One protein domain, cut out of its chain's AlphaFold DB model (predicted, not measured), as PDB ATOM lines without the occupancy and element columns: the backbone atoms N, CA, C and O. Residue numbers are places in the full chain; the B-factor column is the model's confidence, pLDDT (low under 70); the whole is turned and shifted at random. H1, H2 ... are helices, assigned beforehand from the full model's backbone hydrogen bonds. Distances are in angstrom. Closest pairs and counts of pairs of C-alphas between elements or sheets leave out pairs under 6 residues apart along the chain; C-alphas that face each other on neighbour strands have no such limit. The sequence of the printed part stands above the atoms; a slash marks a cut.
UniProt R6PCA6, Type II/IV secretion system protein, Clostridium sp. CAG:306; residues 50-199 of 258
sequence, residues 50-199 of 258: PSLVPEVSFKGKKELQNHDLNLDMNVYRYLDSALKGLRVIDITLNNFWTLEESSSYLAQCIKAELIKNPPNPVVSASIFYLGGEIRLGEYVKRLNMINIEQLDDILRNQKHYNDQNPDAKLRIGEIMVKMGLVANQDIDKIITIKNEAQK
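What this domain is: This is residues 50 to 199 of the 258 residues of the protein "Type II/IV secretion system protein" of Clostridium sp. CAG:306 (UniProt R6PCA6). The longest helix, H7, crosses H8 at one end of an elongated stack of helices; H6 and H5 follow side by side as a hairpin in the middle, and H1 to H4 make a crossed cluster at the other end, where H2 crosses H4. H9 runs back along one side, from near H8 to the first residues of H4, and residues 163 to 168, of which 163 and 164 belong to H7, stick out. The printed part has 150 residues with nine named helices, H1 to H9 in chain order, and no named strand: the class is all helix. It is only just loose, close to compact, with a radius of gyration of the C-alphas of 17.9 A and spans of 55 by 29 by 27 A.

Where its parts are: H7, residues 148 to 164, is 24.5 A long, with C-alpha 148 at (130.899, 117.816, 107.151). Before it come H6, residues 136 to 142, and H5, residues 121 to 130, 14.0 A long. H8 is residues 172 to 178; H9, residues 184 to 197, is 20.1 A long and ends with C-alpha 197 at (153.606, 106.942, 116.763). H4, residues 99 to 111, is 18.0 A long. H3 is residues 88 to 94, H2 residues 73 to 83, 15.2 A long, and H1 residues 58 to 66, with C-alpha 58 at (142.409, 123.039, 138.739).

How they stand to each other: H7 touches H8 with residues 154 to 158 alone, about perpendicular at 87 degrees; their closest C-alphas, of Ile 154 and Ile 175, are 6.5 A apart. H6 and H7 are a hairpin and only just touch, with 3 pairs of C-alphas within 8 A, the closest those of Gly 137 and Leu 151 at 6.8 A. H5 and H6 are also a hairpin, at a shallow tilt of 16 degrees, closest at the C-alphas of Ala 125 and Tyr 139, 5.9 A. H4, the hub, touches H5 at a steep tilt of 63 degrees, with the C-alphas of Ser 103 and Ile 127 closest at 5.2 A. H4 and H2 touch about perpendicular at 79 degrees, closest at Val 75 and Tyr 105, whose C-alphas are 5.3 A apart. H3 touches H4 at residues 99 to 102 alone, with the C-alphas of Thr 92 and Ser 102 closest at 5.7 A. H1 touches H2, closest at the C-alphas of Leu 64 and Tyr 76, 6.9 A. H9 and H4 touch only at their ends, and only just, with 3 pairs of C-alphas within 8 A; the closest, of Leu 99 and Ala 197, are 4.8 A apart. H9 and H6 are near each other, while H7 and H9 are apart. Every O i to N i+4 pair is within hydrogen-bond range in H2 to H9, and 4 of 5 are in H1.

The domain as a whole: The C-alphas farthest apart, of Gln 65 and Gln 164, are 55.9 A apart. The printed part has no cut, and no link is long. The mean pLDDT of the printed part is 92.9, and no printed residue is under 70.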
ATOM      1  N   PRO A  50     154.447 116.496 119.773       94.94
ATOM      2  CA  PRO A  50     155.283 115.943 120.841       94.94
ATOM      3  C   PRO A  50     156.034 117.004 121.668       94.94
ATOM      4  O   PRO A  50     156.457 116.718 122.788       94.94
ATOM      5  N   SER A  51     156.176 118.233 121.155       94.62
ATOM      6  CA  SER A  51     156.791 119.354 121.878       94.62
ATOM      7  C   SER A  51     155.840 120.084 122.843       94.62
ATOM      8  O   SER A  51     156.297 120.910 123.634       94.62
ATOM      9  N   LEU A  52     154.535 119.775 122.811       95.88
ATOM     10  CA  LEU A  52     153.506 120.371 123.669       95.88
ATOM     11  C   LEU A  52     153.838 120.184 125.154       95.88
ATOM     12  O   LEU A  52     154.148 119.077 125.586       95.88
ATOM     13  N   VAL A  53     153.667 121.239 125.953       96.62
ATOM     14  CA  VAL A  53     153.610 121.160 127.422       96.62
ATOM     15  C   VAL A  53     152.136 121.150 127.842       96.62
ATOM     16  O   VAL A  53     151.461 122.167 127.663       96.62
ATOM     17  N   PRO A  54     151.589 120.029 128.351       97.12
ATOM     18  CA  PRO A  54     150.183 119.965 128.736       97.12
ATOM     19  C   PRO A  54     149.887 120.849 129.955       97.12
ATOM     20  O   PRO A  54     150.602 120.803 130.955       97.12
ATOM     21  N   GLU A  55     148.797 121.618 129.913       97.50
ATOM     22  CA  GLU A  55     148.413 122.490 131.028       97.50
ATOM     23  C   GLU A  55     147.392 121.802 131.948       97.50
ATOM     24  O   GLU A  55     146.224 121.622 131.593       97.50
ATOM     25  N   VAL A  56     147.824 121.434 133.157       97.50
ATOM     26  CA  VAL A  56     146.961 120.784 134.156       97.50
ATOM     27  C   VAL A  56     145.940 121.776 134.722       97.50
ATOM     28  O   VAL A  56     146.289 122.846 135.229       97.50
ATOM     29  N   SER A  57     144.661 121.405 134.670       97.56
ATOM     30  CA  SER A  57     143.552 122.213 135.174       97.56
ATOM     31  C   SER A  57     143.487 122.201 136.708       97.56
ATOM     32  O   SER A  57     144.117 121.383 137.382       97.56
ATOM     33  N   PHE A  58     142.676 123.086 137.296       96.62
ATOM     34  CA  PHE A  58     142.409 123.039 138.739       96.62
ATOM     35  C   PHE A  58     141.810 121.688 139.169       96.62
ATOM     36  O   PHE A  58     142.202 121.132 140.194       96.62
ATOM     37  N   LYS A  59     140.917 121.126 138.345       96.69
ATOM     38  CA  LYS A  59     140.322 119.800 138.548       96.69
ATOM     39  C   LYS A  59     141.390 118.705 138.521       96.69
ATOM     40  O   LYS A  59     141.406 117.875 139.419       96.69
ATOM     41  N   GLY A  60     142.325 118.761 137.569       96.56
ATOM     42  CA  GLY A  60     143.458 117.832 137.487       96.56
ATOM     43  C   GLY A  60     144.358 117.866 138.722       96.56
ATOM     44  O   GLY A  60     144.741 116.820 139.238       96.56
ATOM     45  N   LYS A  61     144.635 119.061 139.258       96.75
ATOM     46  CA  LYS A  61     145.414 119.214 140.499       96.75
ATOM     47  C   LYS A  61     144.717 118.592 141.707       96.75
ATOM     48  O   LYS A  61     145.375 117.945 142.514       96.75
ATOM     49  N   LYS A  62     143.400 118.784 141.831       95.94
ATOM     50  CA  LYS A  62     142.599 118.185 142.908       95.94
ATOM     51  C   LYS A  62     142.520 116.662 142.768       95.94
ATOM     52  O   LYS A  62     142.661 115.948 143.754       95.94
ATOM     53  N   GLU A  63     142.347 116.177 141.542       96.50
ATOM     54  CA  GLU A  63     142.280 114.747 141.248       96.50
ATOM     55  C   GLU A  63     143.575 114.015 141.627       96.50
ATOM     56  O   GLU A  63     143.504 112.952 142.225       96.50
ATOM     57  N   LEU A  64     144.754 114.604 141.389       93.94
ATOM     58  CA  LEU A  64     146.032 114.028 141.842       93.94
ATOM     59  C   LEU A  64     146.168 113.922 143.368       93.94
ATOM     60  O   LEU A  64     146.983 113.143 143.857       93.94
ATOM     61  N   GLN A  65     145.424 114.723 144.132       93.12
ATOM     62  CA  GLN A  65     145.447 114.661 145.594       93.12
ATOM     63  C   GLN A  65     144.477 113.601 146.110       93.12
ATOM     64  O   GLN A  65     144.831 112.802 146.976       93.12
ATOM     65  N   ASN A  66     143.264 113.588 145.563       92.38
ATOM     66  CA  ASN A  66     142.165 112.800 146.106       92.38
ATOM     67  C   ASN A  66     142.003 111.424 145.452       92.38
ATOM     68  O   ASN A  66     141.531 110.502 146.110       92.38
ATOM     69  N   HIS A  67     142.395 111.286 144.183       92.88
ATOM     70  CA  HIS A  67     142.155 110.106 143.348       92.88
ATOM     71  C   HIS A  67     140.665 109.708 143.273       92.88
ATOM     72  O   HIS A  67     140.322 108.526 143.247       92.88
ATOM     73  N   ASP A  68     139.766 110.700 143.237       91.56
ATOM     74  CA  ASP A  68     138.311 110.498 143.293       91.56
ATOM     75  C   ASP A  68     137.787 109.730 142.059       91.56
ATOM     76  O   ASP A  68     136.807 108.986 142.152       91.56
ATOM     77  N   LEU A  69     138.437 109.883 140.897       90.12
ATOM     78  CA  LEU A  69     138.025 109.254 139.637       90.12
ATOM     79  C   LEU A  69     138.538 107.817 139.452       90.12
ATOM     80  O   LEU A  69     138.096 107.155 138.515       90.12
ATOM     81  N   ASN A  70     139.435 107.327 140.320       92.12
ATOM     82  CA  ASN A  70     140.033 105.985 140.244       92.12
ATOM     83  C   ASN A  70     140.519 105.604 138.828       92.12
ATOM     84  O   ASN A  70     140.203 104.531 138.306       92.12
ATOM     85  N   LEU A  71     141.262 106.507 138.186       94.00
ATOM     86  CA  LEU A  71     141.796 106.308 136.836       94.00
ATOM     87  C   LEU A  71     142.925 105.265 136.808       94.00
ATOM     88  O   LEU A  71     143.478 104.875 137.837       94.00
ATOM     89  N   ASP A  72     143.297 104.825 135.605       95.06
ATOM     90  CA  ASP A  72     144.463 103.956 135.438       95.06
ATOM     91  C   ASP A  72     145.743 104.632 135.966       95.06
ATOM     92  O   ASP A  72     145.952 105.841 135.828       95.06
ATOM     93  N   MET A  73     146.640 103.834 136.548       95.19
ATOM     94  CA  MET A  73     147.879 104.330 137.150       95.19
ATOM     95  C   MET A  73     148.760 105.089 136.146       95.19
ATOM     96  O   MET A  73     149.437 106.046 136.522       95.19
ATOM     97  N   ASN A  74     148.762 104.702 134.868       97.19
ATOM     98  CA  ASN A  74     149.524 105.419 133.849       97.19
ATOM     99  C   ASN A  74     148.908 106.784 133.528       97.19
ATOM    100  O   ASN A  74     149.652 107.713 133.223       97.19
ATOM    101  N   VAL A  75     147.590 106.946 133.677       97.00
ATOM    102  CA  VAL A  75     146.918 108.248 133.543       97.00
ATOM    103  C   VAL A  75     147.322 109.170 134.692       97.00
ATOM    104  O   VAL A  75     147.707 110.311 134.444       97.00
ATOM    105  N   TYR A  76     147.352 108.672 135.933       97.56
ATOM    106  CA  TYR A  76     147.877 109.450 137.063       97.56
ATOM    107  C   TYR A  76     149.355 109.799 136.886       97.56
ATOM    108  O   TYR A  76     149.756 110.938 137.117       97.56
ATOM    109  N   ARG A  77     150.165 108.852 136.405       97.38
ATOM    110  CA  ARG A  77     151.584 109.089 136.124       97.38
ATOM    111  C   ARG A  77     151.795 110.134 135.030       97.38
ATOM    112  O   ARG A  77     152.695 110.970 135.137       97.38
ATOM    113  N   TYR A  78     150.962 110.103 133.993       98.06
ATOM    114  CA  TYR A  78     150.945 111.125 132.957       98.06
ATOM    115  C   TYR A  78     150.608 112.489 133.563       98.06
ATOM    116  O   TYR A  78     151.336 113.456 133.351       98.06
ATOM    117  N   LEU A  79     149.528 112.562 134.343       97.25
ATOM    118  CA  LEU A  79     149.030 113.796 134.940       97.25
ATOM    119  C   LEU A  79     150.041 114.421 135.916       97.25
ATOM    120  O   LEU A  79     150.244 115.632 135.881       97.25
ATOM    121  N   ASP A  80     150.724 113.609 136.727       97.50
ATOM    122  CA  ASP A  80     151.812 114.054 137.612       97.50
ATOM    123  C   ASP A  80     153.010 114.600 136.815       97.50
ATOM    124  O   ASP A  80     153.561 115.656 137.129       97.50
ATOM    125  N   SER A  81     153.378 113.926 135.723       97.88
ATOM    126  CA  SER A  81     154.452 114.384 134.834       97.88
ATOM    127  C   SER A  81     154.090 115.694 134.118       97.88
ATOM    128  O   SER A  81     154.927 116.591 134.004       97.88
ATOM    129  N   ALA A  82     152.832 115.845 133.699       97.62
ATOM    130  CA  ALA A  82     152.307 117.086 133.135       97.62
ATOM    131  C   ALA A  82     152.273 118.221 134.172       97.62
ATOM    132  O   ALA A  82     152.613 119.359 133.853       97.62
ATOM    133  N   LEU A  83     151.936 117.928 135.435       97.31
ATOM    134  CA  LEU A  83     151.942 118.920 136.515       97.31
ATOM    135  C   LEU A  83     153.347 119.487 136.772       97.31
ATOM    136  O   LEU A  83     153.479 120.660 137.120       97.31
ATOM    137  N   LYS A  84     154.389 118.678 136.554       97.38
ATOM    138  CA  LYS A  84     155.804 119.088 136.623       97.38
ATOM    139  C   LYS A  84     156.259 119.937 135.427       97.38
ATOM    140  O   LYS A  84     157.415 120.345 135.393       97.38
ATOM    141  N   GLY A  85     155.378 120.208 134.462       96.88
ATOM    142  CA  GLY A  85     155.678 121.035 133.292       96.88
ATOM    143  C   GLY A  85     156.520 120.331 132.228       96.88
ATOM    144  O   GLY A  85     157.196 121.000 131.451       96.88
ATOM    145  N   LEU A  86     156.511 118.995 132.196       97.81
ATOM    146  CA  LEU A  86     157.229 118.226 131.178       97.81
ATOM    147  C   LEU A  86     156.503 118.275 129.824       97.81
ATOM    148  O   LEU A  86     155.270 118.287 129.773       97.81
ATOM    149  N   ARG A  87     157.262 118.257 128.718       97.31
ATOM    150  CA  ARG A  87     156.687 118.134 127.368       97.31
ATOM    151  C   ARG A  87     156.171 116.718 127.145       97.31
ATOM    152  O   ARG A  87     156.688 115.771 127.735       97.31
ATOM    153  N   VAL A  88     155.220 116.545 126.228       97.62
ATOM    154  CA  VAL A  88     154.671 115.230 125.852       97.62
ATOM    155  C   VAL A  88     155.785 114.232 125.538       97.62
ATOM    156  O   VAL A  88     155.742 113.106 126.032       97.62
ATOM    157  N   ILE A  89     156.801 114.628 124.771       97.00
ATOM    158  CA  ILE A  89     157.948 113.767 124.471       97.00
ATOM    159  C   ILE A  89     158.702 113.330 125.730       97.00
ATOM    160  O   ILE A  89     158.976 112.145 125.882       97.00
ATOM    161  N   ASP A  90     158.973 114.242 126.664       96.75
ATOM    162  CA  ASP A  90     159.722 113.937 127.883       96.75
ATOM    163  C   ASP A  90     158.910 112.975 128.765       96.75
ATOM    164  O   ASP A  90     159.437 111.980 129.259       96.75
ATOM    165  N   ILE A  91     157.597 113.210 128.890       97.75
ATOM    166  CA  ILE A  91     156.664 112.304 129.577       97.75
ATOM    167  C   ILE A  91     156.693 110.915 128.926       97.75
ATOM    168  O   ILE A  91     156.781 109.905 129.624       97.75
ATOM    169  N   THR A  92     156.640 110.859 127.595       97.44
ATOM    170  CA  THR A  92     156.616 109.611 126.817       97.44
ATOM    171  C   THR A  92     157.899 108.810 127.022       97.44
ATOM    172  O   THR A  92     157.850 107.629 127.371       97.44
ATOM    173  N   LEU A  93     159.053 109.462 126.864       95.31
ATOM    174  CA  LEU A  93     160.369 108.835 126.957       95.31
ATOM    175  C   LEU A  93     160.698 108.383 128.381       95.31
ATOM    176  O   LEU A  93     161.146 107.253 128.563       95.31
ATOM    177  N   ASN A  94     160.404 109.205 129.395       95.12
ATOM    178  CA  ASN A  94     160.647 108.862 130.802       95.12
ATOM    179  C   ASN A  94     159.868 107.623 131.258       95.12
ATOM    180  O   ASN A  94     160.261 106.954 132.213       95.12
ATOM    181  N   ASN A  95     158.766 107.316 130.576       94.88
ATOM    182  CA  ASN A  95     157.911 106.179 130.879       94.88
ATOM    183  C   ASN A  95     158.065 105.007 129.907       94.88
ATOM    184  O   ASN A  95     157.345 104.018 130.039       94.88
ATOM    185  N   PHE A  96     159.005 105.094 128.960       94.38
ATOM    186  CA  PHE A  96     159.218 104.103 127.902       94.38
ATOM    187  C   PHE A  96     157.968 103.816 127.061       94.38
ATOM    188  O   PHE A  96     157.829 102.719 126.517       94.38
ATOM    189  N   TRP A  97     157.058 104.782 126.947       96.44
ATOM    190  CA  TRP A  97     155.827 104.649 126.176       96.44
ATOM    191  C   TRP A  97     156.055 104.889 124.681       96.44
ATOM    192  O   TRP A  97     157.044 105.495 124.263       96.44
ATOM    193  N   THR A  98     155.128 104.407 123.859       97.50
ATOM    194  CA  THR A  98     154.955 104.911 122.493       97.50
ATOM    195  C   THR A  98     154.250 106.269 122.533       97.50
ATOM    196  O   THR A  98     153.590 106.619 123.520       97.50
ATOM    197  N   LEU A  99     154.349 107.042 121.448       97.75
ATOM    198  CA  LEU A  99     153.579 108.280 121.349       97.75
ATOM    199  C   LEU A  99     152.070 107.991 121.323       97.75
ATOM    200  O   LEU A  99     151.308 108.767 121.886       97.75
ATOM    201  N   GLU A 100     151.636 106.874 120.734       97.75
ATOM    202  CA  GLU A 100     150.237 106.415 120.760       97.75
ATOM    203  C   GLU A 100     149.727 106.178 122.194       97.75
ATOM    204  O   GLU A 100     148.689 106.726 122.569       97.75
ATOM    205  N   GLU A 101     150.474 105.438 123.026       97.75
ATOM    206  CA  GLU A 101     150.130 105.194 124.438       97.75
ATOM    207  C   GLU A 101     150.010 106.521 125.204       97.75
ATOM    208  O   GLU A 101     148.996 106.805 125.843       97.75
ATOM    209  N   SER A 102     151.027 107.372 125.070       97.94
ATOM    210  CA  SER A 102     151.083 108.703 125.682       97.94
ATOM    211  C   SER A 102     149.923 109.607 125.240       97.94
ATOM    212  O   SER A 102     149.290 110.273 126.062       97.94
ATOM    213  N   SER A 103     149.584 109.581 123.947       98.06
ATOM    214  CA  SER A 103     148.460 110.329 123.371       98.06
ATOM    215  C   SER A 103     147.120 109.834 123.904       98.06
ATOM    216  O   SER A 103     146.236 110.645 124.166       98.06
ATOM    217  N   SER A 104     146.968 108.521 124.102       98.19
ATOM    218  CA  SER A 104     145.762 107.934 124.691       98.19
ATOM    219  C   SER A 104     145.552 108.418 126.129       98.19
ATOM    220  O   SER A 104     144.459 108.872 126.473       98.19
ATOM    221  N   TYR A 105     146.603 108.423 126.957       98.25
ATOM    222  CA  TYR A 105     146.520 108.949 128.326       98.25
ATOM    223  C   TYR A 105     146.205 110.448 128.348       98.25
ATOM    224  O   TYR A 105     145.341 110.891 129.107       98.25
ATOM    225  N   LEU A 106     146.843 111.235 127.476       98.19
ATOM    226  CA  LEU A 106     146.548 112.660 127.346       98.19
ATOM    227  C   LEU A 106     145.099 112.907 126.908       98.19
ATOM    228  O   LEU A 106     144.425 113.765 127.475       98.19
ATOM    229  N   ALA A 107     144.602 112.152 125.928       97.62
ATOM    230  CA  ALA A 107     143.230 112.270 125.451       97.62
ATOM    231  C   ALA A 107     142.217 111.977 126.568       97.62
ATOM    232  O   ALA A 107     141.241 112.717 126.715       97.62
ATOM    233  N   GLN A 108     142.470 110.955 127.394       97.50
ATOM    234  CA  GLN A 108     141.658 110.661 128.579       97.50
ATOM    235  C   GLN A 108     141.680 111.822 129.584       97.50
ATOM    236  O   GLN A 108     140.620 112.269 130.026       97.50
ATOM    237  N   CYS A 109     142.860 112.376 129.882       97.62
ATOM    238  CA  CYS A 109     143.001 113.546 130.753       97.62
ATOM    239  C   CYS A 109     142.242 114.774 130.229       97.62
ATOM    240  O   CYS A 109     141.623 115.488 131.019       97.62
ATOM    241  N   ILE A 110     142.270 115.029 128.917       97.50
ATOM    242  CA  ILE A 110     141.543 116.150 128.301       97.50
ATOM    243  C   ILE A 110     140.030 115.920 128.383       97.50
ATOM    244  O   ILE A 110     139.302 116.822 128.789       97.50
ATOM    245  N   LYS A 111     139.546 114.713 128.064       95.81
ATOM    246  CA  LYS A 111     138.115 114.365 128.164       95.81
ATOM    247  C   LYS A 111     137.576 114.486 129.586       95.81
ATOM    248  O   LYS A 111     136.450 114.930 129.776       95.81
ATOM    249  N   ALA A 112     138.376 114.105 130.579       96.00
ATOM    250  CA  ALA A 112     138.036 114.247 131.990       96.00
ATOM    251  C   ALA A 112     138.215 115.689 132.516       96.00
ATOM    252  O   ALA A 112     137.942 115.952 133.691       96.00
ATOM    253  N   GLU A 113     138.639 116.630 131.661       97.31
ATOM    254  CA  GLU A 113     138.924 118.037 131.974       97.31
ATOM    255  C   GLU A 113     140.038 118.217 133.022       97.31
ATOM    256  O   GLU A 113     140.108 119.230 133.723       97.31
ATOM    257  N   LEU A 114     140.918 117.224 133.157       97.75
ATOM    258  CA  LEU A 114     142.076 117.252 134.056       97.75
ATOM    259  C   LEU A 114     143.238 118.026 133.432       97.75
ATOM    260  O   LEU A 114     144.008 118.675 134.137       97.75
ATOM    261  N   ILE A 115     143.328 117.999 132.103       97.94
ATOM    262  CA  ILE A 115     144.249 118.802 131.298       97.94
ATOM    263  C   ILE A 115     143.417 119.673 130.356       97.94
ATOM    264  O   ILE A 115     142.410 119.223 129.809       97.94
ATOM    265  N   LYS A 116     143.809 120.938 130.188       97.31
ATOM    266  CA  LYS A 116     143.128 121.855 129.268       97.31
ATOM    267  C   LYS A 116     143.342 121.419 127.820       97.31
ATOM    268  O   LYS A 116     144.419 120.955 127.452       97.31
ATOM    269  N   ASN A 117     142.324 121.607 126.983       95.00
ATOM    270  CA  ASN A 117     142.455 121.341 125.555       95.00
ATOM    271  C   ASN A 117     143.493 122.299 124.932       95.00
ATOM    272  O   ASN A 117     143.401 123.505 125.180       95.00
ATOM    273  N   PRO A 118     144.452 121.807 124.125       94.00
ATOM    274  CA  PRO A 118     145.409 122.675 123.452       94.00
ATOM    275  C   PRO A 118     144.718 123.704 122.549       94.00
ATOM    276  O   PRO A 118     143.728 123.365 121.893       94.00
ATOM    277  N   PRO A 119     145.238 124.942 122.471       89.62
ATOM    278  CA  PRO A 119     144.630 126.000 121.668       89.62
ATOM    279  C   PRO A 119     144.749 125.736 120.163       89.62
ATOM    280  O   PRO A 119     143.864 126.134 119.412       89.62
ATOM    281  N   ASN A 120     145.815 125.056 119.721       91.44
ATOM    282  CA  ASN A 120     146.008 124.711 118.315       91.44
ATOM    283  C   ASN A 120     145.120 123.497 117.936       91.44
ATOM    284  O   ASN A 120     145.330 122.399 118.470       91.44
ATOM    285  N   PRO A 121     144.158 123.651 116.999       90.44
ATOM    286  CA  PRO A 121     143.273 122.568 116.570       90.44
ATOM    287  C   PRO A 121     144.004 121.379 115.945       90.44
ATOM    288  O   PRO A 121     143.552 120.250 116.118       90.44
ATOM    289  N   VAL A 122     145.128 121.612 115.257       91.69
ATOM    290  CA  VAL A 122     145.957 120.555 114.656       91.69
ATOM    291  C   VAL A 122     146.526 119.672 115.757       91.69
ATOM    292  O   VAL A 122     146.344 118.458 115.733       91.69
ATOM    293  N   VAL A 123     147.123 120.283 116.782       94.31
ATOM    294  CA  VAL A 123     147.674 119.570 117.942       94.31
ATOM    295  C   VAL A 123     146.578 118.807 118.685       94.31
ATOM    296  O   VAL A 123     146.743 117.626 118.984       94.31
ATOM    297  N   SER A 124     145.433 119.452 118.934       94.88
ATOM    298  CA  SER A 124     144.278 118.806 119.566       94.88
ATOM    299  C   SER A 124     143.796 117.596 118.753       94.88
ATOM    300  O   SER A 124     143.638 116.505 119.297       94.88
ATOM    301  N   ALA A 125     143.625 117.744 117.436       94.62
ATOM    302  CA  ALA A 125     143.222 116.654 116.552       94.62
ATOM    303  C   ALA A 125     144.241 115.503 116.549       94.62
ATOM    304  O   ALA A 125     143.833 114.341 116.609       94.62
ATOM    305  N   SER A 126     145.540 115.814 116.537       95.19
ATOM    306  CA  SER A 126     146.625 114.827 116.561       95.19
ATOM    307  C   SER A 126     146.592 113.979 117.825       95.19
ATOM    308  O   SER A 126     146.674 112.759 117.725       95.19
ATOM    309  N   ILE A 127     146.370 114.584 118.997       96.88
ATOM    310  CA  ILE A 127     146.242 113.853 120.270       96.88
ATOM    311  C   ILE A 127     145.160 112.780 120.175       96.88
ATOM    312  O   ILE A 127     145.405 111.608 120.461       96.88
ATOM    313  N   PHE A 128     143.960 113.166 119.744       96.81
ATOM    314  CA  PHE A 128     142.842 112.232 119.669       96.81
ATOM    315  C   PHE A 128     143.031 111.187 118.565       96.81
ATOM    316  O   PHE A 128     142.613 110.043 118.726       96.81
ATOM    317  N   TYR A 129     143.642 111.546 117.435       96.62
ATOM    318  CA  TYR A 129     143.835 110.614 116.324       96.62
ATOM    319  C   TYR A 129     144.925 109.575 116.610       96.62
ATOM    320  O   TYR A 129     144.733 108.380 116.340       96.62
ATOM    321  N   LEU A 130     146.046 110.024 117.183       96.44
ATOM    322  CA  LEU A 130     147.149 109.162 117.601       96.44
ATOM    323  C   LEU A 130     146.760 108.316 118.807       96.44
ATOM    324  O   LEU A 130     147.080 107.139 118.820       96.44
ATOM    325  N   GLY A 131     146.000 108.863 119.759       94.56
ATOM    326  CA  GLY A 131     145.467 108.116 120.903       94.56
ATOM    327  C   GLY A 131     144.343 107.128 120.562       94.56
ATOM    328  O   GLY A 131     143.830 106.469 121.463       94.56
ATOM    329  N   GLY A 132     143.935 107.034 119.289       93.44
ATOM    330  CA  GLY A 132     142.923 106.083 118.810       93.44
ATOM    331  C   GLY A 132     141.465 106.490 119.056       93.44
ATOM    332  O   GLY A 132     140.561 105.703 118.790       93.44
ATOM    333  N   GLU A 133     141.225 107.715 119.520       93.75
ATOM    334  CA  GLU A 133     139.910 108.209 119.942       93.75
ATOM    335  C   GLU A 133     139.040 108.706 118.790       93.75
ATOM    336  O   GLU A 133     137.815 108.602 118.838       93.75
ATOM    337  N   ILE A 134     139.665 109.234 117.737       94.12
ATOM    338  CA  ILE A 134     138.971 109.654 116.516       94.12
ATOM    339  C   ILE A 134     139.497 108.891 115.303       94.12
ATOM    340  O   ILE A 134     140.656 108.477 115.234       94.12
ATOM    341  N   ARG A 135     138.626 108.703 114.310       92.12
ATOM    342  CA  ARG A 135     138.969 108.028 113.048       92.12
ATOM    343  C   ARG A 135     139.555 109.012 112.036       92.12
ATOM    344  O   ARG A 135     139.373 110.219 112.160       92.12
ATOM    345  N   LEU A 136     140.180 108.479 110.981       90.88
ATOM    346  CA  LEU A 136     140.807 109.267 109.910       90.88
ATOM    347  C   LEU A 136     139.876 110.350 109.339       90.88
ATOM    348  O   LEU A 136     140.306 111.485 109.196       90.88
ATOM    349  N   GLY A 137     138.603 110.024 109.078       89.44
ATOM    350  CA  GLY A 137     137.624 110.984 108.547       89.44
ATOM    351  C   GLY A 137     137.362 112.180 109.460       89.44
ATOM    352  O   GLY A 137     137.284 113.312 108.995       89.44
ATOM    353  N   GLU A 138     137.288 111.952 110.770       90.94
ATOM    354  CA  GLU A 138     137.129 113.041 111.731       90.94
ATOM    355  C   GLU A 138     138.425 113.844 111.889       90.94
ATOM    356  O   GLU A 138     138.377 115.065 112.018       90.94
ATOM    357  N   TYR A 139     139.578 113.178 111.825       93.25
ATOM    358  CA  TYR A 139     140.876 113.840 111.875       93.25
ATOM    359  C   TYR A 139     141.056 114.825 110.710       93.25
ATOM    360  O   TYR A 139     141.281 116.007 110.951       93.25
ATOM    361  N   VAL A 140     140.840 114.391 109.461       92.19
ATOM    362  CA  VAL A 140     140.964 115.279 108.286       92.19
ATOM    363  C   VAL A 140     139.943 116.424 108.299       92.19
ATOM    364  O   VAL A 140     140.255 117.531 107.863       92.19
ATOM    365  N   LYS A 141     138.752 116.203 108.872       92.69
ATOM    366  CA  LYS A 141     137.767 117.267 109.109       92.69
ATOM    367  C   LYS A 141     138.297 118.299 110.110       92.69
ATOM    368  O   LYS A 141     138.194 119.493 109.863       92.69
ATOM    369  N   ARG A 142     138.861 117.863 111.244       90.75
ATOM    370  CA  ARG A 142     139.414 118.771 112.270       90.75
ATOM    371  C   ARG A 142     140.626 119.564 111.764       90.75
ATOM    372  O   ARG A 142     140.865 120.661 112.253       90.75
ATOM    373  N   LEU A 143     141.335 119.039 110.765       89.00
ATOM    374  CA  LEU A 143     142.389 119.746 110.031       89.00
ATOM    375  C   LEU A 143     141.856 120.719 108.960       89.00
ATOM    376  O   LEU A 143     142.654 121.329 108.254       89.00
ATOM    377  N   ASN A 144     140.533 120.871 108.818       89.44
ATOM    378  CA  ASN A 144     139.871 121.659 107.771       89.44
ATOM    379  C   ASN A 144     140.221 121.224 106.334       89.44
ATOM    380  O   ASN A 144     140.100 122.021 105.406       89.44
ATOM    381  N   MET A 145     140.632 119.967 106.125       88.38
ATOM    382  CA  MET A 145     140.880 119.432 104.777       88.38
ATOM    383  C   MET A 145     139.572 119.113 104.046       88.38
ATOM    384  O   MET A 145     139.510 119.189 102.824       88.38
ATOM    385  N   ILE A 146     138.534 118.747 104.802       90.94
ATOM    386  CA  ILE A 146     137.183 118.476 104.305       90.94
ATOM    387  C   ILE A 146     136.143 119.092 105.243       90.94
ATOM    388  O   ILE A 146     136.402 119.290 106.434       90.94
ATOM    389  N   ASN A 147     134.945 119.346 104.725       91.62
ATOM    390  CA  ASN A 147     133.793 119.775 105.513       91.62
ATOM    391  C   ASN A 147     132.886 118.585 105.910       91.62
ATOM    392  O   ASN A 147     133.168 117.426 105.600       91.62
ATOM    393  N   ILE A 148     131.806 118.863 106.652       90.56
ATOM    394  CA  ILE A 148     130.899 117.816 107.151       90.56
ATOM    395  C   ILE A 148     130.066 117.165 106.037       90.56
ATOM    396  O   ILE A 148     129.883 115.955 106.058       90.56
ATOM    397  N   GLU A 149     129.637 117.944 105.045       91.38
ATOM    398  CA  GLU A 149     128.848 117.458 103.906       91.38
ATOM    399  C   GLU A 149     129.680 116.496 103.049       91.38
ATOM    400  O   GLU A 149     129.249 115.390 102.736       91.38
ATOM    401  N   GLN A 150     130.934 116.861 102.781       90.81
ATOM    402  CA  GLN A 150     131.909 116.021 102.093       90.81
ATOM    403  C   GLN A 150     132.192 114.734 102.872       90.81
ATOM    404  O   GLN A 150     132.310 113.672 102.265       90.81
ATOM    405  N   LEU A 151     132.291 114.799 104.205       90.88
ATOM    406  CA  LEU A 151     132.469 113.604 105.031       90.88
ATOM    407  C   LEU A 151     131.259 112.663 104.930       90.88
ATOM    408  O   LEU A 151     131.447 111.452 104.800       90.88
ATOM    409  N   ASP A 152     130.039 113.201 104.937       90.62
ATOM    410  CA  ASP A 152     128.819 112.411 104.761       90.62
ATOM    411  C   ASP A 152     128.756 111.765 103.370       90.62
ATOM    412  O   ASP A 152     128.433 110.578 103.253       90.62
ATOM    413  N   ASP A 153     129.134 112.498 102.322       91.25
ATOM    414  CA  ASP A 153     129.208 111.977 100.956       91.25
ATOM    415  C   ASP A 153     130.259 110.868 100.820       91.25
ATOM    416  O   ASP A 153     129.989 109.825 100.218       91.25
ATOM    417  N   ILE A 154     131.433 111.035 101.441       90.69
ATOM    418  CA  ILE A 154     132.470 109.997 101.502       90.69
ATOM    419  C   ILE A 154     131.912 108.724 102.154       90.69
ATOM    420  O   ILE A 154     132.113 107.625 101.633       90.69
ATOM    421  N   LEU A 155     131.200 108.848 103.279       90.44
ATOM    422  CA  LEU A 155     130.637 107.702 103.999       90.44
ATOM    423  C   LEU A 155     129.532 107.000 103.196       90.44
ATOM    424  O   LEU A 155     129.479 105.766 103.170       90.44
ATOM    425  N   ARG A 156     128.675 107.761 102.504       90.69
ATOM    426  CA  ARG A 156     127.641 107.214 101.609       90.69
ATOM    427  C   ARG A 156     128.262 106.456 100.441       90.69
ATOM    428  O   ARG A 156     127.881 105.311 100.195       90.69
ATOM    429  N   ASN A 157     129.254 107.052  99.782       88.25
ATOM    430  CA  ASN A 157     129.969 106.428  98.670       88.25
ATOM    431  C   ASN A 157     130.746 105.185  99.120       88.25
ATOM    432  O   ASN A 157     130.749 104.179  98.413       88.25
ATOM    433  N   GLN A 158     131.333 105.207 100.320       90.00
ATOM    434  CA  GLN A 158     131.988 104.037 100.904       90.00
ATOM    435  C   GLN A 158     131.029 102.884 101.114       90.00
ATOM    436  O   GLN A 158     131.337 101.754 100.734       90.00
ATOM    437  N   LYS A 159     129.875 103.162 101.719       89.25
ATOM    438  CA  LYS A 159     128.862 102.142 101.946       89.25
ATOM    439  C   LYS A 159     128.384 101.562 100.616       89.25
ATOM    440  O   LYS A 159     128.432 100.353 100.440       89.25
ATOM    441  N   HIS A 160     128.032 102.419  99.659       88.50
ATOM    442  CA  HIS A 160     127.549 101.981  98.353       88.50
ATOM    443  C   HIS A 160     128.575 101.118  97.603       88.50
ATOM    444  O   HIS A 160     128.224 100.066  97.075       88.50
ATOM    445  N   TYR A 161     129.852 101.515  97.609       86.94
ATOM    446  CA  TYR A 161     130.915 100.750  96.959       86.94
ATOM    447  C   TYR A 161     131.155  99.396  97.635       86.94
ATOM    448  O   TYR A 161     131.303  98.382  96.952       86.94
ATOM    449  N   ASN A 162     131.187  99.372  98.970       88.50
ATOM    450  CA  ASN A 162     131.449  98.159  99.746       88.50
ATOM    451  C   ASN A 162     130.276  97.171  99.705       88.50
ATOM    452  O   ASN A 162     130.508  95.966  99.787       88.50
ATOM    453  N   ASP A 163     129.047  97.668  99.555       88.12
ATOM    454  CA  ASP A 163     127.856  96.841  99.350       88.12
ATOM    455  C   ASP A 163     127.864  96.205  97.945       88.12
ATOM    456  O   ASP A 163     127.463  95.055  97.785       88.12
ATOM    457  N   GLN A 164     128.369  96.920  96.930       86.44
ATOM    458  CA  GLN A 164     128.520  96.401  95.563       86.44
ATOM    459  C   GLN A 164     129.725  95.468  95.385       86.44
ATOM    460  O   GLN A 164     129.703  94.611  94.506       86.44
ATOM    461  N   ASN A 165     130.773  95.624  96.199       84.12
ATOM    462  CA  ASN A 165     132.021  94.865  96.087       84.12
ATOM    463  C   ASN A 165     132.416  94.249  97.442       84.12
ATOM    464  O   ASN A 165     133.331  94.751  98.105       84.12
ATOM    465  N   PRO A 166     131.765  93.147  97.862       79.38
ATOM    466  CA  PRO A 166     132.014  92.525  99.164       79.38
ATOM    467  C   PRO A 166     133.468  92.074  99.363       79.38
ATOM    468  O   PRO A 166     133.992  92.176 100.475       79.38
ATOM    469  N   ASP A 167     134.117  91.637  98.279       80.19
ATOM    470  CA  ASP A 167     135.477  91.085  98.277       80.19
ATOM    471  C   ASP A 167     136.576  92.161  98.187       80.19
ATOM    472  O   ASP A 167     137.741  91.885  98.466       80.19
ATOM    473  N   ALA A 168     136.223  93.404  97.838       80.56
ATOM    474  CA  ALA A 168     137.167  94.503  97.621       80.56
ATOM    475  C   ALA A 168     136.694  95.792  98.308       80.56
ATOM    476  O   ALA A 168     136.418  96.807  97.665       80.56
ATOM    477  N   LYS A 169     136.595  95.753  99.642       83.38
ATOM    478  CA  LYS A 169     136.174  96.907 100.446       83.38
ATOM    479  C   LYS A 169     137.214  98.023 100.400       83.38
ATOM    480  O   LYS A 169     138.369  97.805 100.761       83.38
ATOM    481  N   LEU A 170     136.780  99.229 100.049       83.19
ATOM    482  CA  LEU A 170     137.632 100.414 100.063       83.19
ATOM    483  C   LEU A 170     137.683 101.050 101.450       83.19
ATOM    484  O   LEU A 170     136.681 101.159 102.176       83.19
ATOM    485  N   ARG A 171     138.875 101.528 101.796       86.50
ATOM    486  CA  ARG A 171     139.104 102.340 102.992       86.50
ATOM    487  C   ARG A 171     138.673 103.780 102.737       86.50
ATOM    488  O   ARG A 171     138.662 104.263 101.609       86.50
ATOM    489  N   ILE A 172     138.365 104.495 103.817       85.75
ATOM    490  CA  ILE A 172     137.862 105.869 103.719       85.75
ATOM    491  C   ILE A 172     138.870 106.812 103.036       85.75
ATOM    492  O   ILE A 172     138.472 107.639 102.224       85.75
ATOM    493  N   GLY A 173     140.174 106.627 103.286       84.88
ATOM    494  CA  GLY A 173     141.237 107.406 102.642       84.88
ATOM    495  C   GLY A 173     141.312 107.187 101.127       84.88
ATOM    496  O   GLY A 173     141.472 108.142 100.378       84.88
ATOM    497  N   GLU A 174     141.101 105.959 100.651       86.88
ATOM    498  CA  GLU A 174     141.101 105.648  99.212       86.88
ATOM    499  C   GLU A 174     139.919 106.310  98.498       86.88
ATOM    500  O   GLU A 174     140.040 106.762  97.362       86.88
ATOM    501  N   ILE A 175     138.774 106.407  99.176       87.62
ATOM    502  CA  ILE A 175     137.582 107.074  98.643       87.62
ATOM    503  C   ILE A 175     137.773 108.587  98.619       87.62
ATOM    504  O   ILE A 175     137.435 109.210  97.619       87.62
ATOM    505  N   MET A 176     138.374 109.170  99.661       87.94
ATOM    506  CA  MET A 176     138.735 110.594  99.679       87.94
ATOM    507  C   MET A 176     139.625 110.966  98.488       87.94
ATOM    508  O   MET A 176     139.386 111.985  97.840       87.94
ATOM    509  N   VAL A 177     140.604 110.112  98.168       89.69
ATOM    510  CA  VAL A 177     141.491 110.294  97.011       89.69
ATOM    511  C   VAL A 177     140.728 110.122  95.696       89.69
ATOM    512  O   VAL A 177     140.855 110.962  94.809       89.69
ATOM    513  N   LYS A 178     139.882 109.088  95.565       87.31
ATOM    514  CA  LYS A 178     139.054 108.875  94.359       87.31
ATOM    515  C   LYS A 178     138.086 110.027  94.088       87.31
ATOM    516  O   LYS A 178     137.835 110.340  92.930       87.31
ATOM    517  N   MET A 179     137.553 110.648  95.137       86.25
ATOM    518  CA  MET A 179     136.673 111.814  95.033       86.25
ATOM    519  C   MET A 179     137.437 113.123  94.771       86.25
ATOM    520  O   MET A 179     136.803 114.159  94.592       86.25
ATOM    521  N   GLY A 180     138.776 113.106  94.754       86.50
ATOM    522  CA  GLY A 180     139.605 114.295  94.536       86.50
ATOM    523  C   GLY A 180     139.577 115.299  95.693       86.50
ATOM    524  O   GLY A 180     139.960 116.449  95.504       86.50
ATOM    525  N   LEU A 181     139.114 114.883  96.877       85.19
ATOM    526  CA  LEU A 181     138.958 115.758  98.045       85.19
ATOM    527  C   LEU A 181     140.276 115.966  98.793       85.19
ATOM    528  O   LEU A 181     140.502 117.021  99.373       85.19
ATOM    529  N   VAL A 182     141.139 114.948  98.792       85.94
ATOM    530  CA  VAL A 182     142.440 114.972  99.465       85.94
ATOM    531  C   VAL A 182     143.491 114.352  98.550       85.94
ATOM    532  O   VAL A 182     143.230 113.345  97.888       85.94
ATOM    533  N   ALA A 183     144.691 114.933  98.517       86.81
ATOM    534  CA  ALA A 183     145.810 114.370  97.775       86.81
ATOM    535  C   ALA A 183     146.291 113.060  98.417       86.81
ATOM    536  O   ALA A 183     146.393 112.949  99.639       86.81
ATOM    537  N   ASN A 184     146.662 112.077  97.589       87.19
ATOM    538  CA  ASN A 184     147.140 110.780  98.080       87.19
ATOM    539  C   ASN A 184     148.351 110.926  99.020       87.19
ATOM    540  O   ASN A 184     148.390 110.336 100.093       87.19
ATOM    541  N   GLN A 185     149.270 111.832  98.670       88.88
ATOM    542  CA  GLN A 185     150.450 112.134  99.480       88.88
ATOM    543  C   GLN A 185     150.104 112.586 100.904       88.88
ATOM    544  O   GLN A 185     150.847 112.282 101.832       88.88
ATOM    545  N   ASP A 186     149.002 113.309 101.104       87.19
ATOM    546  CA  ASP A 186     148.636 113.802 102.433       87.19
ATOM    547  C   ASP A 186     148.010 112.700 103.289       87.19
ATOM    548  O   ASP A 186     148.311 112.602 104.478       87.19
ATOM    549  N   ILE A 187     147.226 111.802 102.684       88.75
ATOM    550  CA  ILE A 187     146.741 110.596 103.366       88.75
ATOM    551  C   ILE A 187     147.915 109.690 103.757       88.75
ATOM    552  O   ILE A 187     147.976 109.235 104.902       88.75
ATOM    553  N   ASP A 188     148.876 109.488 102.854       89.38
ATOM    554  CA  ASP A 188     150.070 108.681 103.114       89.38
ATOM    555  C   ASP A 188     150.911 109.254 104.261       89.38
ATOM    556  O   ASP A 188     151.345 108.508 105.144       89.38
ATOM    557  N   LYS A 189     151.090 110.583 104.317       88.25
ATOM    558  CA  LYS A 189     151.747 111.260 105.451       88.25
ATOM    559  C   LYS A 189     151.017 110.984 106.765       88.25
ATOM    560  O   LYS A 189     151.649 110.582 107.738       88.25
ATOM    561  N   ILE A 190     149.693 111.148 106.800       90.44
ATOM    562  CA  ILE A 190     148.884 110.940 108.016       90.44
ATOM    563  C   ILE A 190     148.972 109.488 108.507       90.44
ATOM    564  O   ILE A 190     149.078 109.238 109.711       90.44
ATOM    565  N   ILE A 191     148.933 108.520 107.589       90.19
ATOM    566  CA  ILE A 191     149.082 107.097 107.915       90.19
ATOM    567  C   ILE A 191     150.498 106.812 108.423       90.19
ATOM    568  O   ILE A 191     150.659 106.096 109.411       90.19
ATOM    569  N   THR A 192     151.513 107.401 107.792       92.12
ATOM    570  CA  THR A 192     152.914 107.251 108.205       92.12
ATOM    571  C   THR A 192     153.120 107.763 109.626       92.12
ATOM    572  O   THR A 192     153.625 107.016 110.459       92.12
ATOM    573  N   ILE A 193     152.647 108.972 109.947       90.88
ATOM    574  CA  ILE A 193     152.738 109.543 111.303       90.88
ATOM    575  C   ILE A 193     152.054 108.628 112.324       90.88
ATOM    576  O   ILE A 193     152.602 108.379 113.397       90.88
ATOM    577  N   LYS A 194     150.885 108.069 111.981       93.69
ATOM    578  CA  LYS A 194     150.191 107.123 112.861       93.69
ATOM    579  C   LYS A 194     151.017 105.864 113.121       93.69
ATOM    580  O   LYS A 194     151.130 105.462 114.271       93.69
ATOM    581  N   ASN A 195     151.623 105.274 112.093       94.12
ATOM    582  CA  ASN A 195     152.472 104.090 112.244       94.12
ATOM    583  C   ASN A 195     153.754 104.398 113.041       94.12
ATOM    584  O   ASN A 195     154.178 103.600 113.874       94.12
ATOM    585  N   GLU A 196     154.364 105.564 112.816       94.00
ATOM    586  CA  GLU A 196     155.537 106.034 113.563       94.00
ATOM    587  C   GLU A 196     155.228 106.252 115.048       94.00
ATOM    588  O   GLU A 196     156.052 105.926 115.904       94.00
ATOM    589  N   ALA A 197     154.028 106.735 115.380       95.31
ATOM    590  CA  ALA A 197     153.606 106.942 116.763       95.31
ATOM    591  C   ALA A 197     153.524 105.638 117.579       95.31
ATOM    592  O   ALA A 197     153.613 105.691 118.806       95.31
ATOM    593  N   GLN A 198     153.400 104.482 116.919       96.25
ATOM    594  CA  GLN A 198     153.391 103.162 117.563       96.25
ATOM    595  C   GLN A 198     154.803 102.631 117.847       96.25
ATOM    596  O   GLN A 198     154.974 101.663 118.590       96.25
ATOM    597  N   LYS A 199     155.841 103.237 117.260       94.88
ATOM    598  CA  LYS A 199     157.229 102.828 117.484       94.88
ATOM    599  C   LYS A 199     157.730 103.395 118.808       94.88
ATOM    600  O   LYS A 199     157.611 104.590 119.077       94.88
TER     601      LYS A 199